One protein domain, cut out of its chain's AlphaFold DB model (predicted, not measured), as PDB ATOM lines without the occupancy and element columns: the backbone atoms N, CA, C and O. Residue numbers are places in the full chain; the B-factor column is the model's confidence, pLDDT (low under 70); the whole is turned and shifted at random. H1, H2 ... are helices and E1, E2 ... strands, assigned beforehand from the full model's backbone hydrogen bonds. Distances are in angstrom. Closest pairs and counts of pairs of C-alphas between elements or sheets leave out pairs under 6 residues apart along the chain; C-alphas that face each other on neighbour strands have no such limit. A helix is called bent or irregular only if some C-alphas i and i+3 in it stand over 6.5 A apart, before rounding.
ATOM      1  N   LEU A  12      -3.295   4.190 -41.660       27.55
ATOM      2  CA  LEU A  12      -2.860   2.834 -41.104       27.55
ATOM      3  C   LEU A  12      -1.613   1.987 -41.517       27.55
ATOM      4  O   LEU A  12      -1.494   1.667 -42.686       27.55
ATOM      5  N   ALA A  13      -0.827   1.435 -40.539       31.31
ATOM      6  CA  ALA A  13       0.352   0.532 -40.734       31.31
ATOM      7  C   ALA A  13       0.166  -0.967 -40.429       31.31
ATOM      8  O   ALA A  13      -0.260  -1.319 -39.327       31.31
ATOM      9  N   ARG A  14       0.714  -1.832 -41.297       30.72
ATOM     10  CA  ARG A  14       1.245  -3.161 -40.935       30.72
ATOM     11  C   ARG A  14       2.320  -3.629 -41.926       30.72
ATOM     12  O   ARG A  14       2.122  -3.545 -43.137       30.72
ATOM     13  N   TRP A  15       3.403  -4.186 -41.385       33.53
ATOM     14  CA  TRP A  15       4.538  -4.747 -42.125       33.53
ATOM     15  C   TRP A  15       4.514  -6.280 -42.074       33.53
ATOM     16  O   TRP A  15       4.093  -6.871 -41.073       33.53
ATOM     17  N   ARG A  16       4.976  -6.934 -43.144       30.83
ATOM     18  CA  ARG A  16       5.268  -8.372 -43.162       30.83
ATOM     19  C   ARG A  16       6.428  -8.635 -44.115       30.83
ATOM     20  O   ARG A  16       6.260  -8.518 -45.324       30.83
ATOM     21  N   LEU A  17       7.578  -9.024 -43.570       32.50
ATOM     22  CA  LEU A  17       8.633  -9.639 -44.367       32.50
ATOM     23  C   LEU A  17       8.158 -11.034 -44.803       32.50
ATOM     24  O   LEU A  17       7.730 -11.838 -43.970       32.50
ATOM     25  N   THR A  18       8.240 -11.320 -46.096       33.16
ATOM     26  CA  THR A  18       8.182 -12.680 -46.648       33.16
ATOM     27  C   THR A  18       9.422 -12.875 -47.495       33.16
ATOM     28  O   THR A  18       9.623 -12.132 -48.454       33.16
ATOM     29  N   ASN A  19      10.250 -13.859 -47.137       33.19
ATOM     30  CA  ASN A  19      11.391 -14.252 -47.955       33.19
ATOM     31  C   ASN A  19      10.893 -14.693 -49.348       33.19
ATOM     32  O   ASN A  19       9.841 -15.330 -49.446       33.19
ATOM     33  N   ILE A  20      11.630 -14.369 -50.411       40.59
ATOM     34  CA  ILE A  20      11.254 -14.662 -51.805       40.59
ATOM     35  C   ILE A  20      11.040 -16.172 -52.010       40.59
ATOM     36  O   ILE A  20      10.087 -16.567 -52.682       40.59
ATOM     37  N   ASP A  21      11.821 -17.010 -51.327       40.25
ATOM     38  CA  ASP A  21      11.679 -18.473 -51.357       40.25
ATOM     39  C   ASP A  21      10.304 -18.947 -50.847       40.25
ATOM     40  O   ASP A  21       9.731 -19.909 -51.356       40.25
ATOM     41  N   SER A  22       9.715 -18.229 -49.881       39.81
ATOM     42  CA  SER A  22       8.394 -18.559 -49.321       39.81
ATOM     43  C   SER A  22       7.219 -18.175 -50.231       39.81
ATOM     44  O   SER A  22       6.115 -18.686 -50.051       39.81
ATOM     45  N   LEU A  23       7.451 -17.315 -51.232       39.12
ATOM     46  CA  LEU A  23       6.448 -16.900 -52.219       39.12
ATOM     47  C   LEU A  23       6.328 -17.867 -53.406       39.12
ATOM     48  O   LEU A  23       5.302 -17.862 -54.079       39.12
ATOM     49  N   GLN A  24       7.317 -18.736 -53.644       45.66
ATOM     50  CA  GLN A  24       7.221 -19.765 -54.690       45.66
ATOM     51  C   GLN A  24       6.308 -20.939 -54.296       45.66
ATOM     52  O   GLN A  24       5.771 -21.624 -55.162       45.66
ATOM     53  N   ALA A  25       6.115 -21.179 -52.995       45.22
ATOM     54  CA  ALA A  25       5.425 -22.369 -52.497       45.22
ATOM     55  C   ALA A  25       3.888 -22.266 -52.476       45.22
ATOM     56  O   ALA A  25       3.215 -23.297 -52.394       45.22
ATOM     57  N   HIS A  26       3.305 -21.060 -52.500       42.19
ATOM     58  CA  HIS A  26       1.863 -20.857 -52.315       42.19
ATOM     59  C   HIS A  26       1.263 -19.868 -53.329       42.19
ATOM     60  O   HIS A  26       1.557 -18.679 -53.292       42.19
ATOM     61  N   GLN A  27       0.298 -20.379 -54.111       39.25
ATOM     62  CA  GLN A  27      -0.590 -19.694 -55.073       39.25
ATOM     63  C   GLN A  27      -0.017 -19.454 -56.484       39.25
ATOM     64  O   GLN A  27       0.600 -18.439 -56.786       39.25
ATOM     65  N   GLY A  28      -0.331 -20.384 -57.394       40.53
ATOM     66  CA  GLY A  28      -0.015 -20.303 -58.823       40.53
ATOM     67  C   GLY A  28      -0.938 -19.372 -59.615       40.53
ATOM     68  O   GLY A  28      -1.677 -19.836 -60.478       40.53
ATOM     69  N   HIS A  29      -0.883 -18.066 -59.350       39.59
ATOM     70  CA  HIS A  29      -1.480 -17.042 -60.212       39.59
ATOM     71  C   HIS A  29      -0.467 -15.937 -60.527       39.59
ATOM     72  O   HIS A  29       0.243 -15.474 -59.641       39.59
ATOM     73  N   CYS A  30      -0.422 -15.540 -61.803       39.44
ATOM     74  CA  CYS A  30       0.506 -14.587 -62.420       39.44
ATOM     75  C   CYS A  30       1.060 -13.493 -61.488       39.44
ATOM     76  O   CYS A  30       0.443 -12.442 -61.319       39.44
ATOM     77  N   LEU A  31       2.281 -13.697 -60.986       39.53
ATOM     78  CA  LEU A  31       3.110 -12.623 -60.452       39.53
ATOM     79  C   LEU A  31       4.215 -12.281 -61.449       39.53
ATOM     80  O   LEU A  31       4.866 -13.158 -62.020       39.53
ATOM     81  N   LEU A  32       4.388 -10.978 -61.668       43.97
ATOM     82  CA  LEU A  32       5.416 -10.401 -62.527       43.97
ATOM     83  C   LEU A  32       6.796 -10.936 -62.131       43.97
ATOM     84  O   LEU A  32       7.163 -10.931 -60.956       43.97
ATOM     85  N   ARG A  33       7.579 -11.367 -63.124       40.44
ATOM     86  CA  ARG A  33       8.954 -11.835 -62.929       40.44
ATOM     87  C   ARG A  33       9.858 -10.619 -62.688       40.44
ATOM     88  O   ARG A  33      10.416 -10.056 -63.624       40.44
ATOM     89  N   LEU A  34       9.916 -10.167 -61.438       40.50
ATOM     90  CA  LEU A  34      10.711  -9.011 -61.020       40.50
ATOM     91  C   LEU A  34      12.210  -9.293 -61.171       40.50
ATOM     92  O   LEU A  34      12.661 -10.427 -60.995       40.50
ATOM     93  N   ALA A  35      12.983  -8.252 -61.476       36.47
ATOM     94  CA  ALA A  35      14.433  -8.363 -61.586       36.47
ATOM     95  C   ALA A  35      15.077  -8.638 -60.208       36.47
ATOM     96  O   ALA A  35      14.601  -8.095 -59.200       36.47
ATOM     97  N   PRO A  36      16.174  -9.419 -60.141       31.98
ATOM     98  CA  PRO A  36      16.997  -9.534 -58.937       31.98
ATOM     99  C   PRO A  36      17.361  -8.156 -58.362       31.98
ATOM    100  O   PRO A  36      17.594  -7.210 -59.109       31.98
ATOM    101  N   GLY A  37      17.363  -8.028 -57.034       33.38
ATOM    102  CA  GLY A  37      17.570  -6.745 -56.344       33.38
ATOM    103  C   GLY A  37      16.319  -5.861 -56.200       33.38
ATOM    104  O   GLY A  37      16.382  -4.826 -55.539       33.38
ATOM    105  N   THR A  38      15.160  -6.254 -56.747       29.73
ATOM    106  CA  THR A  38      13.904  -5.506 -56.542       29.73
ATOM    107  C   THR A  38      13.362  -5.710 -55.123       29.73
ATOM    108  O   THR A  38      12.788  -6.753 -54.811       29.73
ATOM    109  N   LEU A  39      13.483  -4.694 -54.263       32.25
ATOM    110  CA  LEU A  39      12.860  -4.689 -52.936       32.25
ATOM    111  C   LEU A  39      11.339  -4.511 -53.043       32.25
ATOM    112  O   LEU A  39      10.845  -3.451 -53.430       32.25
ATOM    113  N   HIS A  40      10.587  -5.548 -52.671       33.47
ATOM    114  CA  HIS A  40       9.126  -5.528 -52.707       33.47
ATOM    115  C   HIS A  40       8.539  -5.048 -51.372       33.47
ATOM    116  O   HIS A  40       8.384  -5.810 -50.416       33.47
ATOM    117  N   PHE A  41       8.197  -3.762 -51.302       39.59
ATOM    118  CA  PHE A  41       7.572  -3.161 -50.126       39.59
ATOM    119  C   PHE A  41       6.045  -3.327 -50.173       39.59
ATOM    120  O   PHE A  41       5.328  -2.488 -50.717       39.59
ATOM    121  N   PHE A  42       5.525  -4.397 -49.567       37.47
ATOM    122  CA  PHE A  42       4.085  -4.537 -49.320       37.47
ATOM    123  C   PHE A  42       3.657  -3.636 -48.158       37.47
ATOM    124  O   PHE A  42       3.627  -4.050 -46.998       37.47
ATOM    125  N   THR A  43       3.335  -2.384 -48.468       42.75
ATOM    126  CA  THR A  43       2.972  -1.382 -47.466       42.75
ATOM    127  C   THR A  43       1.463  -1.230 -47.346       42.75
ATOM    128  O   THR A  43       0.806  -0.661 -48.217       42.75
ATOM    129  N   THR A  44       0.924  -1.640 -46.205       50.62
ATOM    130  CA  THR A  44      -0.271  -0.991 -45.658       50.62
ATOM    131  C   THR A  44       0.251   0.105 -44.711       50.62
ATOM    132  O   THR A  44       0.888  -0.266 -43.739       50.62
ATOM    133  N   VAL A  45       0.107   1.389 -45.104       56.03
ATOM    134  CA  VAL A  45       0.479   2.748 -44.556       56.03
ATOM    135  C   VAL A  45       1.108   2.924 -43.119       56.03
ATOM    136  O   VAL A  45       2.099   2.265 -42.831       56.03
ATOM    137  N   ALA A  46       0.648   3.868 -42.249       63.41
ATOM    138  CA  ALA A  46       1.122   4.217 -40.869       63.41
ATOM    139  C   ALA A  46       0.137   5.007 -39.914       63.41
ATOM    140  O   ALA A  46       0.202   6.236 -39.853       63.41
ATOM    141  N   LEU A  47      -0.783   4.377 -39.121       70.50
ATOM    142  CA  LEU A  47      -1.716   5.109 -38.193       70.50
ATOM    143  C   LEU A  47      -0.937   5.599 -36.941       70.50
ATOM    144  O   LEU A  47      -1.182   5.117 -35.834       70.50
ATOM    145  N   LEU A  48      -0.013   6.541 -37.095       85.69
ATOM    146  CA  LEU A  48       0.807   7.085 -36.010       85.69
ATOM    147  C   LEU A  48       0.266   8.447 -35.564       85.69
ATOM    148  O   LEU A  48      -0.231   9.222 -36.379       85.69
ATOM    149  N   ARG A  49       0.341   8.729 -34.261       90.50
ATOM    150  CA  ARG A  49       0.060  10.060 -33.705       90.50
ATOM    151  C   ARG A  49       1.358  10.853 -33.700       90.50
ATOM    152  O   ARG A  49       2.399  10.300 -33.368       90.50
ATOM    153  N   VAL A  50       1.302  12.137 -34.022       91.31
ATOM    154  CA  VAL A  50       2.477  13.015 -34.005       91.31
ATOM    155  C   VAL A  50       2.242  14.089 -32.948       91.31
ATOM    156  O   VAL A  50       1.190  14.723 -32.943       91.31
ATOM    157  N   ARG A  51       3.185  14.260 -32.017       92.94
ATOM    158  CA  ARG A  51       3.098  15.231 -30.917       92.94
ATOM    159  C   ARG A  51       4.333  16.117 -30.930       92.94
ATOM    160  O   ARG A  51       5.438  15.598 -30.816       92.94
ATOM    161  N   ARG A  52       4.163  17.439 -31.013       92.12
ATOM    162  CA  ARG A  52       5.280  18.381 -30.859       92.12
ATOM    163  C   ARG A  52       5.906  18.206 -29.473       92.12
ATOM    164  O   ARG A  52       5.191  18.230 -28.471       92.12
ATOM    165  N   VAL A  53       7.219  18.014 -29.421       90.31
ATOM    166  CA  VAL A  53       7.975  18.055 -28.168       90.31
ATOM    167  C   VAL A  53       7.962  19.503 -27.687       90.31
ATOM    168  O   VAL A  53       8.168  20.418 -28.486       90.31
ATOM    169  N   LYS A  54       7.703  19.729 -26.395       85.44
ATOM    170  CA  LYS A  54       7.938  21.047 -25.799       85.44
ATOM    171  C   LYS A  54       9.444  21.292 -25.836       85.44
ATOM    172  O   LYS A  54      10.187  20.655 -25.093       85.44
ATOM    173  N   ASN A  55       9.894  22.145 -26.750       67.31
ATOM    174  CA  ASN A  55      11.295  22.523 -26.812       67.31
ATOM    175  C   ASN A  55      11.583  23.388 -25.584       67.31
ATOM    176  O   ASN A  55      10.992  24.456 -25.446       67.31
ATOM    177  N   LEU A  56      12.539  22.982 -24.747       61.38
ATOM    178  CA  LEU A  56      13.004  23.801 -23.622       61.38
ATOM    179  C   LEU A  56      13.541  25.177 -24.066       61.38
ATOM    180  O   LEU A  56      13.611  26.077 -23.247       61.38
ATOM    181  N   LEU A  57      13.830  25.391 -25.358       59.84
ATOM    182  CA  LEU A  57      14.057  26.725 -25.940       59.84
ATOM    183  C   LEU A  57      12.972  27.756 -25.594       59.84
ATOM    184  O   LEU A  57      13.296  28.929 -25.452       59.84
ATOM    185  N   ASP A  58      11.710  27.334 -25.483       55.78
ATOM    186  CA  ASP A  58      10.595  28.229 -25.157       55.78
ATOM    187  C   ASP A  58      10.575  28.596 -23.650       55.78
ATOM    188  O   ASP A  58       9.882  29.530 -23.251       55.78
ATOM    189  N   GLU A  59      11.340  27.878 -22.815       58.06
ATOM    190  CA  GLU A  59      11.408  28.021 -21.349       58.06
ATOM    191  C   GLU A  59      12.789  28.519 -20.851       58.06
ATOM    192  O   GLU A  59      12.865  29.154 -19.799       58.06
ATOM    193  N   ILE A  60      13.878  28.320 -21.610       55.97
ATOM    194  CA  ILE A  60      15.242  28.807 -21.302       55.97
ATOM    195  C   ILE A  60      15.372  30.289 -21.705       55.97
ATOM    196  O   ILE A  60      16.128  30.676 -22.598       55.97
ATOM    197  N   VAL A  61      14.635  31.145 -20.996       57.56
ATOM    198  CA  VAL A  61      14.895  32.593 -20.916       57.56
ATOM    199  C   VAL A  61      15.731  32.846 -19.657       57.56
ATOM    200  O   VAL A  61      15.279  33.446 -18.686       57.56
ATOM    201  N   PRO A  69      20.819  19.812 -24.790       59.19
ATOM    202  CA  PRO A  69      20.748  19.537 -26.217       59.19
ATOM    203  C   PRO A  69      19.477  20.165 -26.797       59.19
ATOM    204  O   PRO A  69      18.368  19.636 -26.693       59.19
ATOM    205  N   VAL A  70      19.645  21.338 -27.399       56.12
ATOM    206  CA  VAL A  70      18.588  22.070 -28.084       56.12
ATOM    207  C   VAL A  70      18.231  21.306 -29.358       56.12
ATOM    208  O   VAL A  70      18.884  21.415 -30.389       56.12
ATOM    209  N   TYR A  71      17.170  20.507 -29.284       65.31
ATOM    210  CA  TYR A  71      16.729  19.678 -30.406       65.31
ATOM    211  C   TYR A  71      15.946  20.446 -31.496       65.31
ATOM    212  O   TYR A  71      15.471  19.838 -32.452       65.31
ATOM    213  N   GLY A  72      15.791  21.769 -31.380       71.12
ATOM    214  CA  GLY A  72      14.983  22.586 -32.290       71.12
ATOM    215  C   GLY A  72      15.673  23.870 -32.745       71.12
ATOM    216  O   GLY A  72      16.723  24.256 -32.251       71.12
ATOM    217  N   SER A  73      15.040  24.568 -33.681       83.19
ATOM    218  CA  SER A  73      15.410  25.915 -34.119       83.19
ATOM    219  C   SER A  73      14.161  26.795 -34.179       83.19
ATOM    220  O   SER A  73      13.037  26.300 -34.108       83.19
ATOM    221  N   LYS A  74      14.327  28.104 -34.403       84.50
ATOM    222  CA  LYS A  74      13.193  29.024 -34.620       84.50
ATOM    223  C   LYS A  74      12.226  28.537 -35.714       84.50
ATOM    224  O   LYS A  74      11.027  28.782 -35.625       84.50
ATOM    225  N   PHE A  75      12.743  27.835 -36.724       88.94
ATOM    226  CA  PHE A  75      11.984  27.387 -37.893       88.94
ATOM    227  C   PHE A  75      11.576  25.910 -37.849       88.94
ATOM    228  O   PHE A  75      10.653  25.539 -38.563       88.94
ATOM    229  N   HIS A  76      12.212  25.081 -37.015       91.44
ATOM    230  CA  HIS A  76      11.970  23.636 -36.966       91.44
ATOM    231  C   HIS A  76      11.838  23.124 -35.532       91.44
ATOM    232  O   HIS A  76      12.644  23.459 -34.668       91.44
ATOM    233  N   SER A  77      10.874  22.241 -35.292       92.50
ATOM    234  CA  SER A  77      10.647  21.597 -33.999       92.50
ATOM    235  C   SER A  77      10.743  20.077 -34.115       92.50
ATOM    236  O   SER A  77      10.474  19.513 -35.178       92.50
ATOM    237  N   VAL A  78      11.090  19.400 -33.014       92.38
ATOM    238  CA  VAL A  78      10.953  17.940 -32.938       92.38
ATOM    239  C   VAL A  78       9.520  17.576 -32.615       92.38
ATOM    240  O   VAL A  78       8.871  18.170 -31.753       92.38
ATOM    241  N   PHE A  79       9.055  16.532 -33.277       94.06
ATOM    242  CA  PHE A  79       7.803  15.874 -32.994       94.06
ATOM    243  C   PHE A  79       8.083  14.407 -32.674       94.06
ATOM    244  O   PHE A  79       8.798  13.716 -33.399       94.06
ATOM    245  N   GLU A  80       7.516  13.919 -31.578       94.75
ATOM    246  CA  GLU A  80       7.474  12.498 -31.271       94.75
ATOM    247  C   GLU A  80       6.435  11.812 -32.146       94.75
ATOM    248  O   GLU A  80       5.298  12.271 -32.284       94.75
ATOM    249  N   ILE A  81       6.828  10.670 -32.694       94.75
ATOM    250  CA  ILE A  81       5.951   9.768 -33.420       94.75
ATOM    251  C   ILE A  81       5.508   8.707 -32.418       94.75
ATOM    252  O   ILE A  81       6.302   7.881 -31.978       94.75
ATOM    253  N   LEU A  82       4.242   8.755 -32.022       94.69
ATOM    254  CA  LEU A  82       3.635   7.895 -31.015       94.69
ATOM    255  C   LEU A  82       2.783   6.810 -31.682       94.69
ATOM    256  O   LEU A  82       2.032   7.049 -32.633       94.69
ATOM    257  N   SER A  83       2.859   5.604 -31.137       92.38
ATOM    258  CA  SER A  83       2.001   4.488 -31.523       92.38
ATOM    259  C   SER A  83       0.562   4.650 -31.014       92.38
ATOM    260  O   SER A  83       0.233   5.547 -30.235       92.38
ATOM    261  N   LYS A  84      -0.314   3.731 -31.439       88.50
ATOM    262  CA  LYS A  84      -1.698   3.614 -30.953       88.50
ATOM    263  C   LYS A  84      -1.868   2.675 -29.755       88.50
ATOM    264  O   LYS A  84      -2.989   2.260 -29.477       88.50
ATOM    265  N   THR A  85      -0.790   2.327 -29.052       86.81
ATOM    266  CA  THR A  85      -0.905   1.591 -27.786       86.81
ATOM    267  C   THR A  85      -1.601   2.441 -26.717       86.81
ATOM    268  O   THR A  85      -1.721   3.661 -26.844       86.81
ATOM    269  N   SER A  86      -2.062   1.788 -25.653       90.50
ATOM    270  CA  SER A  86      -2.507   2.444 -24.423       90.50
ATOM    271  C   SER A  86      -1.634   1.920 -23.274       90.50
ATOM    272  O   SER A  86      -1.716   0.722 -22.999       90.50
ATOM    273  N   PRO A  87      -0.773   2.749 -22.650       92.00
ATOM    274  CA  PRO A  87      -0.481   4.147 -22.997       92.00
ATOM    275  C   PRO A  87       0.207   4.288 -24.374       92.00
ATOM    276  O   PRO A  87       0.834   3.329 -24.834       92.00
ATOM    277  N   PRO A  88       0.115   5.450 -25.055       93.31
ATOM    278  CA  PRO A  88       0.809   5.689 -26.322       93.31
ATOM    279  C   PRO A  88       2.328   5.682 -26.136       93.31
ATOM    280  O   PRO A  88       2.869   6.562 -25.472       93.31
ATOM    281  N   ALA A  89       3.006   4.711 -26.743       94.50
ATOM    282  CA  ALA A  89       4.460   4.590 -26.679       94.50
ATOM    283  C   ALA A  89       5.129   5.214 -27.911       94.50
ATOM    284  O   ALA A  89       4.642   5.047 -29.037       94.50
ATOM    285  N   LYS A  90       6.245   5.909 -27.702       95.25
ATOM    286  CA  LYS A  90       7.081   6.573 -28.708       95.25
ATOM    287  C   LYS A  90       7.742   5.546 -29.624       95.25
ATOM    288  O   LYS A  90       8.523   4.708 -29.186       95.25
ATOM    289  N   MET A  91       7.437   5.632 -30.911       95.06
ATOM    290  CA  MET A  91       8.050   4.850 -31.986       95.06
ATOM    291  C   MET A  91       9.193   5.585 -32.681       95.06
ATOM    292  O   MET A  91       9.920   4.968 -33.450       95.06
ATOM    293  N   GLY A  92       9.334   6.892 -32.484       94.56
ATOM    294  CA  GLY A  92      10.306   7.668 -33.235       94.56
ATOM    295  C   GLY A  92      10.255   9.160 -32.952       94.56
ATOM    296  O   GLY A  92       9.444   9.641 -32.154       94.56
ATOM    297  N   ARG A  93      11.096   9.898 -33.673       94.50
ATOM    298  CA  ARG A  93      11.169  11.364 -33.663       94.50
ATOM    299  C   ARG A  93      11.311  11.870 -35.099       94.50
ATOM    300  O   ARG A  93      11.976  11.235 -35.915       94.50
ATOM    301  N   ILE A  94      10.706  13.012 -35.407       94.06
ATOM    302  CA  ILE A  94      10.836  13.696 -36.697       94.06
ATOM    303  C   ILE A  94      11.009  15.197 -36.505       94.06
ATOM    304  O   ILE A  94      10.359  15.793 -35.650       94.06
ATOM    305  N   VAL A  95      11.884  15.801 -37.305       94.06
ATOM    306  CA  VAL A  95      12.046  17.253 -37.382       94.06
ATOM    307  C   VAL A  95      11.133  17.768 -38.490       94.06
ATOM    308  O   VAL A  95      11.247  17.323 -39.634       94.06
ATOM    309  N   LEU A  96      10.225  18.682 -38.149       94.62
ATOM    310  CA  LEU A  96       9.293  19.345 -39.072       94.62
ATOM    311  C   LEU A  96       9.331  20.867 -38.830       94.62
ATOM    312  O   LEU A  96       9.757  21.291 -37.749       94.62
ATOM    313  N   PRO A  97       8.865  21.700 -39.776       94.62
ATOM    314  CA  PRO A  97       8.643  23.122 -39.557       94.62
ATOM    315  C   PRO A  97       7.832  23.395 -38.284       94.62
ATOM    316  O   PRO A  97       6.898  22.660 -37.953       94.62
ATOM    317  N   THR A  98       8.199  24.438 -37.544       92.69
ATOM    318  CA  THR A  98       7.601  24.792 -36.240       92.69
ATOM    319  C   THR A  98       6.097  25.093 -36.325       92.69
ATOM    320  O   THR A  98       5.370  24.897 -35.346       92.69
ATOM    321  N   ASP A  99       5.637  25.529 -37.495       92.56
ATOM    322  CA  ASP A  99       4.256  25.821 -37.889       92.56
ATOM    323  C   ASP A  99       3.505  24.620 -38.503       92.56
ATOM    324  O   ASP A  99       2.353  24.767 -38.906       92.56
ATOM    325  N   THR A 100       4.108  23.423 -38.543       92.19
ATOM    326  CA  THR A 100       3.459  22.224 -39.103       92.19
ATOM    327  C   THR A 100       2.186  21.864 -38.338       92.19
ATOM    328  O   THR A 100       2.225  21.509 -37.155       92.19
ATOM    329  N   ASP A 101       1.054  21.876 -39.041       88.38
ATOM    330  CA  ASP A 101      -0.240  21.526 -38.470       88.38
ATOM    331  C   ASP A 101      -0.383  20.010 -38.244       88.38
ATOM    332  O   ASP A 101      -0.724  19.232 -39.137       88.38
ATOM    333  N   THR A 102      -0.176  19.586 -36.996       83.69
ATOM    334  CA  THR A 102      -0.392  18.200 -36.543       83.69
ATOM    335  C   THR A 102      -1.865  17.767 -36.461       83.69
ATOM    336  O   THR A 102      -2.148  16.697 -35.922       83.69
ATOM    337  N   THR A 103      -2.822  18.561 -36.956       84.38
ATOM    338  CA  THR A 103      -4.204  18.119 -37.221       84.38
ATOM    339  C   THR A 103      -4.356  17.468 -38.603       84.38
ATOM    340  O   THR A 103      -5.311  16.719 -38.820       84.38
ATOM    341  N   VAL A 104      -3.400  17.680 -39.516       84.19
ATOM    342  CA  VAL A 104      -3.432  17.160 -40.891       84.19
ATOM    343  C   VAL A 104      -2.699  15.807 -40.993       84.19
ATOM    344  O   VAL A 104      -1.608  15.649 -40.438       84.19
ATOM    345  N   PRO A 105      -3.246  14.802 -41.712       84.44
ATOM    346  CA  PRO A 105      -2.549  13.548 -42.001       84.44
ATOM    347  C   PRO A 105      -1.234  13.721 -42.772       84.44
ATOM    348  O   PRO A 105      -1.227  13.995 -43.969       84.44
ATOM    349  N   LEU A 106      -0.116  13.464 -42.091       85.69
ATOM    350  CA  LEU A 106       1.208  13.365 -42.705       85.69
ATOM    351  C   LEU A 106       1.392  11.993 -43.376       85.69
ATOM    352  O   LEU A 106       1.104  10.955 -42.771       85.69
ATOM    353  N   LYS A 107       1.915  11.974 -44.608       89.44
ATOM    354  CA  LYS A 107       2.417  10.750 -45.256       89.44
ATOM    355  C   LYS A 107       3.911  10.610 -44.953       89.44
ATOM    356  O   LYS A 107       4.621  11.607 -44.892       89.44
ATOM    357  N   PHE A 108       4.399   9.380 -44.804       89.69
ATOM    358  CA  PHE A 108       5.820   9.099 -44.579       89.69
ATOM    359  C   PHE A 108       6.374   8.224 -45.706       89.69
ATOM    360  O   PHE A 108       5.817   7.166 -45.997       89.69
ATOM    361  N   ALA A 109       7.476   8.653 -46.317       89.75
ATOM    362  CA  ALA A 109       8.273   7.854 -47.242       89.75
ATOM    363  C   ALA A 109       9.492   7.287 -46.501       89.75
ATOM    364  O   ALA A 109      10.200   8.033 -45.825       89.75
ATOM    365  N   VAL A 110       9.746   5.981 -46.619       91.00
ATOM    366  CA  VAL A 110      10.963   5.357 -46.073       91.00
ATOM    367  C   VAL A 110      12.123   5.627 -47.029       91.00
ATOM    368  O   VAL A 110      12.019   5.344 -48.220       91.00
ATOM    369  N   LEU A 111      13.209   6.180 -46.497       89.06
ATOM    370  CA  LEU A 111      14.417   6.543 -47.236       89.06
ATOM    371  C   LEU A 111      15.463   5.428 -47.186       89.06
ATOM    372  O   LEU A 111      16.031   5.053 -48.206       89.06
ATOM    373  N   SER A 112      15.722   4.901 -45.990       90.56
ATOM    374  CA  SER A 112      16.700   3.840 -45.748       90.56
ATOM    375  C   SER A 112      16.445   3.154 -44.404       90.56
ATOM    376  O   SER A 112      15.655   3.633 -43.586       90.56
ATOM    377  N   ARG A 113      17.117   2.023 -44.178       92.44
ATOM    378  CA  ARG A 113      17.228   1.375 -42.864       92.44
ATOM    379  C   ARG A 113      18.568   1.749 -42.228       92.44
ATOM    380  O   ARG A 113      19.544   1.920 -42.956       92.44
ATOM    381  N   SER A 114      18.633   1.834 -40.904       87.25
ATOM    382  CA  SER A 114      19.892   1.976 -40.169       87.25
ATOM    383  C   SER A 114      19.966   1.065 -38.941       87.25
ATOM    384  O   SER A 114      18.959   0.657 -38.360       87.25
ATOM    385  N   ASN A 115      21.206   0.764 -38.554       80.94
ATOM    386  CA  ASN A 115      21.562   0.016 -37.343       80.94
ATOM    387  C   ASN A 115      22.099   0.953 -36.240       80.94
ATOM    388  O   ASN A 115      22.197   0.578 -35.075       80.94
ATOM    389  N   ILE A 116      22.492   2.168 -36.632       75.50
ATOM    390  CA  ILE A 116      23.312   3.125 -35.881       75.50
ATOM    391  C   ILE A 116      22.619   4.499 -35.942       75.50
ATOM    392  O   ILE A 116      21.829   4.760 -36.851       75.50
ATOM    393  N   GLY A 117      22.923   5.386 -34.988       64.62
ATOM    394  CA  GLY A 117      22.583   6.813 -35.092       64.62
ATOM    395  C   GLY A 117      21.299   7.250 -34.385       64.62
ATOM    396  O   GLY A 117      20.747   8.293 -34.715       64.62
ATOM    397  N   CYS A 118      20.804   6.487 -33.409       67.69
ATOM    398  CA  CYS A 118      19.700   6.922 -32.550       67.69
ATOM    399  C   CYS A 118      20.111   6.952 -31.082       67.69
ATOM    400  O   CYS A 118      20.633   5.962 -30.566       67.69
ATOM    401  N   ALA A 119      19.801   8.050 -30.393       77.56
ATOM    402  CA  ALA A 119      19.885   8.115 -28.940       77.56
ATOM    403  C   ALA A 119      18.992   7.025 -28.301       77.56
ATOM    404  O   ALA A 119      18.028   6.579 -28.937       77.56
ATOM    405  N   PRO A 120      19.247   6.608 -27.045       75.44
ATOM    406  CA  PRO A 120      18.337   5.733 -26.291       75.44
ATOM    407  C   PRO A 120      16.898   6.270 -26.236       75.44
ATOM    408  O   PRO A 120      15.941   5.518 -26.122       75.44
ATOM    409  N   GLU A 121      16.734   7.585 -26.378       82.12
ATOM    410  CA  GLU A 121      15.443   8.261 -26.339       82.12
ATOM    411  C   GLU A 121      14.672   8.325 -27.668       82.12
ATOM    412  O   GLU A 121      13.596   8.927 -27.688       82.12
ATOM    413  N   THR A 122      15.174   7.795 -28.790       87.12
ATOM    414  CA  THR A 122      14.435   7.925 -30.064       87.12
ATOM    415  C   THR A 122      13.091   7.192 -30.021       87.12
ATOM    416  O   THR A 122      12.111   7.685 -30.580       87.12
ATOM    417  N   TYR A 123      13.018   6.050 -29.335       93.12
ATOM    418  CA  TYR A 123      11.806   5.243 -29.190       93.12
ATOM    419  C   TYR A 123      11.778   4.526 -27.828       93.12
ATOM    420  O   TYR A 123      12.798   4.432 -27.153       93.12
ATOM    421  N   ASP A 124      10.612   4.038 -27.405       93.75
ATOM    422  CA  ASP A 124      10.444   3.367 -26.111       93.75
ATOM    423  C   ASP A 124      10.849   1.889 -26.208       93.75
ATOM    424  O   ASP A 124      10.022   1.008 -26.466       93.75
ATOM    425  N   GLU A 125      12.135   1.597 -25.997       91.38
ATOM    426  CA  GLU A 125      12.697   0.239 -26.119       91.38
ATOM    427  C   GLU A 125      11.977  -0.789 -25.230       91.38
ATOM    428  O   GLU A 125      11.757  -1.925 -25.641       91.38
ATOM    429  N   GLN A 126      11.472  -0.364 -24.067       91.94
ATOM    430  CA  GLN A 126      10.661  -1.196 -23.168       91.94
ATOM    431  C   GLN A 126       9.345  -1.698 -23.802       91.94
ATOM    432  O   GLN A 126       8.830  -2.742 -23.409       91.94
ATOM    433  N   VAL A 127       8.790  -0.976 -24.786       92.31
ATOM    434  CA  VAL A 127       7.509  -1.304 -25.442       92.31
ATOM    435  C   VAL A 127       7.715  -1.928 -26.823       92.31
ATOM    436  O   VAL A 127       6.911  -2.761 -27.264       92.31
ATOM    437  N   PHE A 128       8.775  -1.540 -27.531       90.00
ATOM    438  CA  PHE A 128       9.074  -2.021 -28.885       90.00
ATOM    439  C   PHE A 128      10.080  -3.177 -28.923       90.00
ATOM    440  O   PHE A 128      10.111  -3.900 -29.918       90.00
ATOM    441  N   GLY A 129      10.783  -3.416 -27.818       89.56
ATOM    442  CA  GLY A 129      11.866  -4.381 -27.697       89.56
ATOM    443  C   GLY A 129      13.231  -3.759 -27.990       89.56
ATOM    444  O   GLY A 129      13.343  -2.637 -28.502       89.56
ATOM    445  N   ASN A 130      14.269  -4.533 -27.680       87.19
ATOM    446  CA  ASN A 130      15.651  -4.199 -28.004       87.19
ATOM    447  C   ASN A 130      15.814  -3.962 -29.513       87.19
ATOM    448  O   ASN A 130      15.096  -4.540 -30.338       87.19
ATOM    449  N   ARG A 131      16.791  -3.126 -29.871       85.94
ATOM    450  CA  ARG A 131      17.170  -2.881 -31.267       85.94
ATOM    451  C   ARG A 131      17.572  -4.195 -31.931       85.94
ATOM    452  O   ARG A 131      18.352  -4.958 -31.367       85.94
ATOM    453  N   HIS A 132      17.060  -4.421 -33.134       85.94
ATOM    454  CA  HIS A 132      17.545  -5.463 -34.033       85.94
ATOM    455  C   HIS A 132      18.159  -4.813 -35.267       85.94
ATOM    456  O   HIS A 132      17.931  -3.634 -35.550       85.94
ATOM    457  N   GLU A 133      18.945  -5.579 -36.010       84.50
ATOM    458  CA  GLU A 133      19.560  -5.071 -37.224       84.50
ATOM    459  C   GLU A 133      18.493  -4.655 -38.254       84.50
ATOM    460  O   GLU A 133      17.517  -5.366 -38.493       84.50
ATOM    461  N   GLY A 134      18.649  -3.461 -38.824       86.00
ATOM    462  CA  GLY A 134      17.732  -2.858 -39.786       86.00
ATOM    463  C   GLY A 134      16.435  -2.290 -39.202       86.00
ATOM    464  O   GLY A 134      15.566  -1.907 -39.988       86.00
ATOM    465  N   CYS A 135      16.270  -2.229 -37.872       89.94
ATOM    466  CA  CYS A 135      15.000  -1.852 -37.239       89.94
ATOM    467  C   CYS A 135      14.652  -0.363 -37.300       89.94
ATOM    468  O   CYS A 135      13.493  -0.003 -37.096       89.94
ATOM    469  N   LEU A 136      15.630   0.516 -37.521       92.69
ATOM    470  CA  LEU A 136      15.401   1.955 -37.599       92.69
ATOM    471  C   LEU A 136      15.142   2.333 -39.055       92.69
ATOM    472  O   LEU A 136      15.970   2.088 -39.929       92.69
ATOM    473  N   LEU A 137      13.981   2.923 -39.319       93.38
ATOM    474  CA  LEU A 137      13.588   3.431 -40.627       93.38
ATOM    475  C   LEU A 137      13.846   4.936 -40.657       93.38
ATOM    476  O   LEU A 137      13.153   5.691 -39.974       93.38
ATOM    477  N   ASN A 138      14.801   5.379 -41.471       93.25
ATOM    478  CA  ASN A 138      14.937   6.791 -41.809       93.25
ATOM    479  C   ASN A 138      13.762   7.171 -42.710       93.25
ATOM    480  O   ASN A 138      13.534   6.532 -43.739       93.25
ATOM    481  N   VAL A 139      13.000   8.193 -42.328       93.94
ATOM    482  CA  VAL A 139      11.762   8.589 -43.005       93.94
ATOM    483  C   VAL A 139      11.751  10.065 -43.371       93.94
ATOM    484  O   VAL A 139      12.326  10.907 -42.685       93.94
ATOM    485  N   MET A 140      11.024  10.378 -44.438       94.88
ATOM    486  CA  MET A 140      10.664  11.730 -44.842       94.88
ATOM    487  C   MET A 140       9.158  11.918 -44.679       94.88
ATOM    488  O   MET A 140       8.385  11.144 -45.245       94.88
ATOM    489  N   ALA A 141       8.733  12.944 -43.942       93.44
ATOM    490  CA  ALA A 141       7.343  13.380 -43.982       93.44
ATOM    491  C   ALA A 141       7.093  14.179 -45.259       93.44
ATOM    492  O   ALA A 141       7.863  15.084 -45.598       93.44
ATOM    493  N   VAL A 142       5.992  13.860 -45.931       91.19
ATOM    494  CA  VAL A 142       5.506  14.577 -47.106       91.19
ATOM    495  C   VAL A 142       4.039  14.957 -46.924       91.19
ATOM    496  O   VAL A 142       3.251  14.193 -46.355       91.19
ATOM    497  N   THR A 143       3.671  16.135 -47.419       86.69
ATOM    498  CA  THR A 143       2.273  16.565 -47.548       86.69
ATOM    499  C   THR A 143       1.839  16.498 -49.004       86.69
ATOM    500  O   THR A 143       2.656  16.669 -49.907       86.69
ATOM    501  N   LEU A 144       0.554  16.246 -49.247       81.12
ATOM    502  CA  LEU A 144      -0.031  16.439 -50.569       81.12
ATOM    503  C   LEU A 144      -0.341  17.924 -50.752       81.12
ATOM    504  O   LEU A 144      -1.124  18.477 -49.987       81.12
ATOM    505  N   LEU A 145       0.189  18.542 -51.807       76.81
ATOM    506  CA  LEU A 145      -0.100  19.946 -52.128       76.81
ATOM    507  C   LEU A 145      -1.520  20.170 -52.688       76.81
ATOM    508  O   LEU A 145      -1.876  21.288 -53.047       76.81
ATOM    509  N   GLY A 146      -2.319  19.110 -52.846       75.06
ATOM    510  CA  GLY A 146      -3.639  19.154 -53.490       75.06
ATOM    511  C   GLY A 146      -3.599  19.425 -55.001       75.06
ATOM    512  O   GLY A 146      -4.617  19.274 -55.672       75.06
ATOM    513  N   CYS A 147      -2.439  19.780 -55.559       72.56
ATOM    514  CA  CYS A 147      -2.239  20.000 -56.982       72.56
ATOM    515  C   CYS A 147      -1.767  18.724 -57.700       72.56
ATOM    516  O   CYS A 147      -1.027  17.895 -57.160       72.56
ATOM    517  N   THR A 148      -2.188  18.586 -58.960       72.12
ATOM    518  CA  THR A 148      -1.651  17.574 -59.873       72.12
ATOM    519  C   THR A 148      -0.876  18.263 -60.985       72.12
ATOM    520  O   THR A 148      -1.409  19.124 -61.679       72.12
ATOM    521  N   VAL A 149       0.386  17.880 -61.166       75.94
ATOM    522  CA  VAL A 149       1.243  18.364 -62.255       75.94
ATOM    523  C   VAL A 149       1.450  17.191 -63.208       75.94
ATOM    524  O   VAL A 149       1.761  16.082 -62.776       75.94
ATOM    525  N   TYR A 150       1.163  17.386 -64.498       83.44
ATOM    526  CA  TYR A 150       1.121  16.312 -65.506       83.44
ATOM    527  C   TYR A 150       0.288  15.080 -65.077       83.44
ATOM    528  O   TYR A 150       0.687  13.935 -65.290       83.44
ATOM    529  N   ARG A 151      -0.876  15.314 -64.445       80.06
ATOM    530  CA  ARG A 151      -1.774  14.283 -63.868       80.06
ATOM    531  C   ARG A 151      -1.143  13.407 -62.766       80.06
ATOM    532  O   ARG A 151      -1.693  12.358 -62.439       80.06
ATOM    533  N   LYS A 152      -0.021  13.822 -62.172       77.94
ATOM    534  CA  LYS A 152       0.598  13.176 -61.005       77.94
ATOM    535  C   LYS A 152       0.397  14.051 -59.771       77.94
ATOM    536  O   LYS A 152       0.582  15.263 -59.851       77.94
ATOM    537  N   GLU A 153       0.017  13.451 -58.644       79.56
ATOM    538  CA  GLU A 153      -0.044  14.152 -57.353       79.56
ATOM    539  C   GLU A 153       1.347  14.681 -56.986       79.56
ATOM    540  O   GLU A 153       2.302  13.903 -56.902       79.56
ATOM    541  N   VAL A 154       1.469  15.987 -56.738       80.81
ATOM    542  CA  VAL A 154       2.716  16.556 -56.212       80.81
ATOM    543  C   VAL A 154       2.686  16.493 -54.691       80.81
ATOM    544  O   VAL A 154       1.731  16.928 -54.043       80.81
ATOM    545  N   SER A 155       3.750  15.931 -54.120       84.56
ATOM    546  CA  SER A 155       3.972  15.903 -52.676       84.56
ATOM    547  C   SER A 155       5.144  16.810 -52.316       84.56
ATOM    548  O   SER A 155       6.209  16.698 -52.920       84.56
ATOM    549  N   GLU A 156       4.965  17.678 -51.326       89.69
ATOM    550  CA  GLU A 156       6.035  18.514 -50.779       89.69
ATOM    551  C   GLU A 156       6.710  17.811 -49.597       89.69
ATOM    552  O   GLU A 156       6.042  17.203 -48.756       89.69
ATOM    553  N   ARG A 157       8.042  17.902 -49.517       91.81
ATOM    554  CA  ARG A 157       8.825  17.453 -48.360       91.81
ATOM    555  C   ARG A 157       8.603  18.417 -47.198       91.81
ATOM    556  O   ARG A 157       9.024  19.563 -47.275       91.81
ATOM    557  N   LEU A 158       8.061  17.912 -46.092       93.75
ATOM    558  CA  LEU A 158       7.960  18.671 -44.846       93.75
ATOM    559  C   LEU A 158       9.180  18.473 -43.945       93.75
ATOM    560  O   LEU A 158       9.673  19.432 -43.372       93.75
ATOM    561  N   GLY A 159       9.708  17.255 -43.814       94.38
ATOM    562  CA  GLY A 159      10.828  17.032 -42.896       94.38
ATOM    563  C   GLY A 159      11.341  15.602 -42.857       94.38
ATOM    564  O   GLY A 159      10.933  14.773 -43.668       94.38
ATOM    565  N   VAL A 160      12.278  15.326 -41.948       94.38
ATOM    566  CA  VAL A 160      13.008  14.048 -41.865       94.38
ATOM    567  C   VAL A 160      13.171  13.573 -40.425       94.38
ATOM    568  O   VAL A 160      13.282  14.375 -39.497       94.38
ATOM    569  N   GLY A 161      13.132  12.258 -40.229       94.19
ATOM    570  CA  GLY A 161      13.119  11.634 -38.910       94.19
ATOM    571  C   GLY A 161      13.410  10.142 -38.952       94.19
ATOM    572  O   GLY A 161      13.773   9.597 -39.993       94.19
ATOM    573  N   VAL A 162      13.207   9.479 -37.816       93.69
ATOM    574  CA  VAL A 162      13.417   8.037 -37.647       93.69
ATOM    575  C   VAL A 162      12.204   7.408 -36.966       93.69
ATOM    576  O   VAL A 162      11.680   7.965 -36.000       93.69
ATOM    577  N   ILE A 163      11.775   6.240 -37.450       94.25
ATOM    578  CA  ILE A 163      10.714   5.402 -36.866       94.25
ATOM    579  C   ILE A 163      11.261   3.990 -36.642       94.25
ATOM    580  O   ILE A 163      11.884   3.428 -37.537       94.25
ATOM    581  N   VAL A 164      10.991   3.380 -35.489       93.38
ATOM    582  CA  VAL A 164      11.293   1.965 -35.243       93.38
ATOM    583  C   VAL A 164      10.255   1.053 -35.907       93.38
ATOM    584  O   VAL A 164       9.043   1.189 -35.708       93.38
ATOM    585  N   GLU A 165      10.722   0.075 -36.677       90.25
ATOM    586  CA  GLU A 165       9.909  -1.053 -37.112       90.25
ATOM    587  C   GLU A 165       9.779  -2.052 -35.957       90.25
ATOM    588  O   GLU A 165      10.748  -2.690 -35.541       90.25
ATOM    589  N   LYS A 166       8.560  -2.230 -35.434       84.88
ATOM    590  CA  LYS A 166       8.297  -3.298 -34.464       84.88
ATOM    591  C   LYS A 166       8.240  -4.642 -35.184       84.88
ATOM    592  O   LYS A 166       7.184  -5.023 -35.696       84.88
ATOM    593  N   ALA A 167       9.335  -5.393 -35.156       73.00
ATOM    594  CA  ALA A 167       9.299  -6.802 -35.519       73.00
ATOM    595  C   ALA A 167       8.305  -7.540 -34.600       73.00
ATOM    596  O   ALA A 167       8.375  -7.476 -33.370       73.00
ATOM    597  N   SER A 168       7.313  -8.200 -35.201       66.56
ATOM    598  CA  SER A 168       6.316  -8.964 -34.447       66.56
ATOM    599  C   SER A 168       6.994 -10.116 -33.704       66.56
ATOM    600  O   SER A 168       7.806 -10.814 -34.304       66.56
ATOM    601  N   SER A 169       6.605 -10.387 -32.455       57.56
ATOM    602  CA  SER A 169       7.174 -11.467 -31.623       57.56
ATOM    603  C   SER A 169       7.142 -12.861 -32.271       57.56
ATOM    604  O   SER A 169       7.970 -13.705 -31.948       57.56
ATOM    605  N   ILE A 170       6.231 -13.087 -33.220       60.03
ATOM    606  CA  ILE A 170       6.165 -14.303 -34.046       60.03
ATOM    607  C   ILE A 170       7.428 -14.465 -34.914       60.03
ATOM    608  O   ILE A 170       7.932 -15.571 -35.049       60.03
ATOM    609  N   HIS A 171       7.958 -13.371 -35.470       56.44
ATOM    610  CA  HIS A 171       9.176 -13.385 -36.287       56.44
ATOM    611  C   HIS A 171      10.404 -13.745 -35.441       56.44
ATOM    612  O   HIS A 171      11.200 -14.580 -35.855       56.44
ATOM    613  N   TYR A 172      10.510 -13.182 -34.232       57.00
ATOM    614  CA  TYR A 172      11.591 -13.515 -33.303       57.00
ATOM    615  C   TYR A 172      11.543 -14.962 -32.837       57.00
ATOM    616  O   TYR A 172      12.562 -15.624 -32.919       57.00
ATOM    617  N   ARG A 173      10.372 -15.497 -32.455       56.75
ATOM    618  CA  ARG A 173      10.273 -16.922 -32.091       56.75
ATOM    619  C   ARG A 173      10.771 -17.841 -33.203       56.75
ATOM    620  O   ARG A 173      11.488 -18.785 -32.913       56.75
ATOM    621  N   ILE A 174      10.452 -17.534 -34.461       61.75
ATOM    622  CA  ILE A 174      10.933 -18.309 -35.613       61.75
ATOM    623  C   ILE A 174      12.456 -18.160 -35.785       61.75
ATOM    624  O   ILE A 174      13.134 -19.156 -36.012       61.75
ATOM    625  N   ILE A 175      13.011 -16.951 -35.655       61.78
ATOM    626  CA  ILE A 175      14.464 -16.716 -35.761       61.78
ATOM    627  C   ILE A 175      15.228 -17.385 -34.605       61.78
ATOM    628  O   ILE A 175      16.256 -18.018 -34.848       61.78
ATOM    629  N   ASP A 176      14.717 -17.304 -33.378       60.53
ATOM    630  CA  ASP A 176      15.292 -17.931 -32.186       60.53
ATOM    631  C   ASP A 176      15.216 -19.463 -32.278       60.53
ATOM    632  O   ASP A 176      16.216 -20.137 -32.036       60.53
TER     633      ASP A 176
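What this domain is: This is residues 12 to 61 and 69 to 176 of the 521 residues of an uncharacterized protein of Physcomitrium patens (UniProt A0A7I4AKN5). One antiparallel sheet of six strands is curled like part of a barrel, and its longest strands, E5 and E6, make a bent hairpin whose far end runs past their neighbours. Next to short H1, residues 24 to 30 and 32 to 39 stick out. The printed part has 158 residues, in the order H1 E1 E2 E3 E4 H2 E5 E6 H3; the sheet's order is E1 E2 E3 E6 E5 E4. The class is mixed, helices and strands, with under half of the residues in named elements. The whole is only just loose, close to compact: radius of gyration of the C-alphas 18.3 A, spans 65 by 48 by 28 A.

How they stand to each other: H1, residues 20 to 23, is not on the sheet. E1, residues 49 to 52, is antiparallel to E2, residues 76 to 82, with N 51 and O 80 within hydrogen-bond range at 2.9 A. E2 and E3, residues 90 to 97, form a hairpin, with N 79 to O 94 2.8 A. E4, residues 107 to 114, is an edge strand. H2, residues 125 to 128, only grazes the sheet. E5, residues 136 to 149, is antiparallel to E4, with N 138 to O 112 2.9 A. E6, residues 152 to 164, forms a hairpin with E5, with N 139 to O 161 2.8 A, and is antiparallel to E3, with N 162 to O 93 2.9 A. E5 bends by 88 degrees at residue 146, E6 by 81 degrees at residue 161. H3, residues 169 to 176, is not on the sheet; its O i to N i+4 pairs are within range, and H1 and H2 are too short for such pairs.

Where its parts are: H1 begins at C-alpha 20 (11.254, -14.662, -51.805). E5 is 32.8 A long and E6 30.1 A. H3, 10.4 A long, ends at C-alpha 176 (15.292, -17.931, -32.186).

The domain as a whole: Residues 62 to 68 are cut out, with 15.3 A between C-alphas 61 and 69. The link from H1 to E1 is long, 25 residues. Confidence is low, pLDDT under 70, in 56 residues, among them 12 to 46 and 168 to 176.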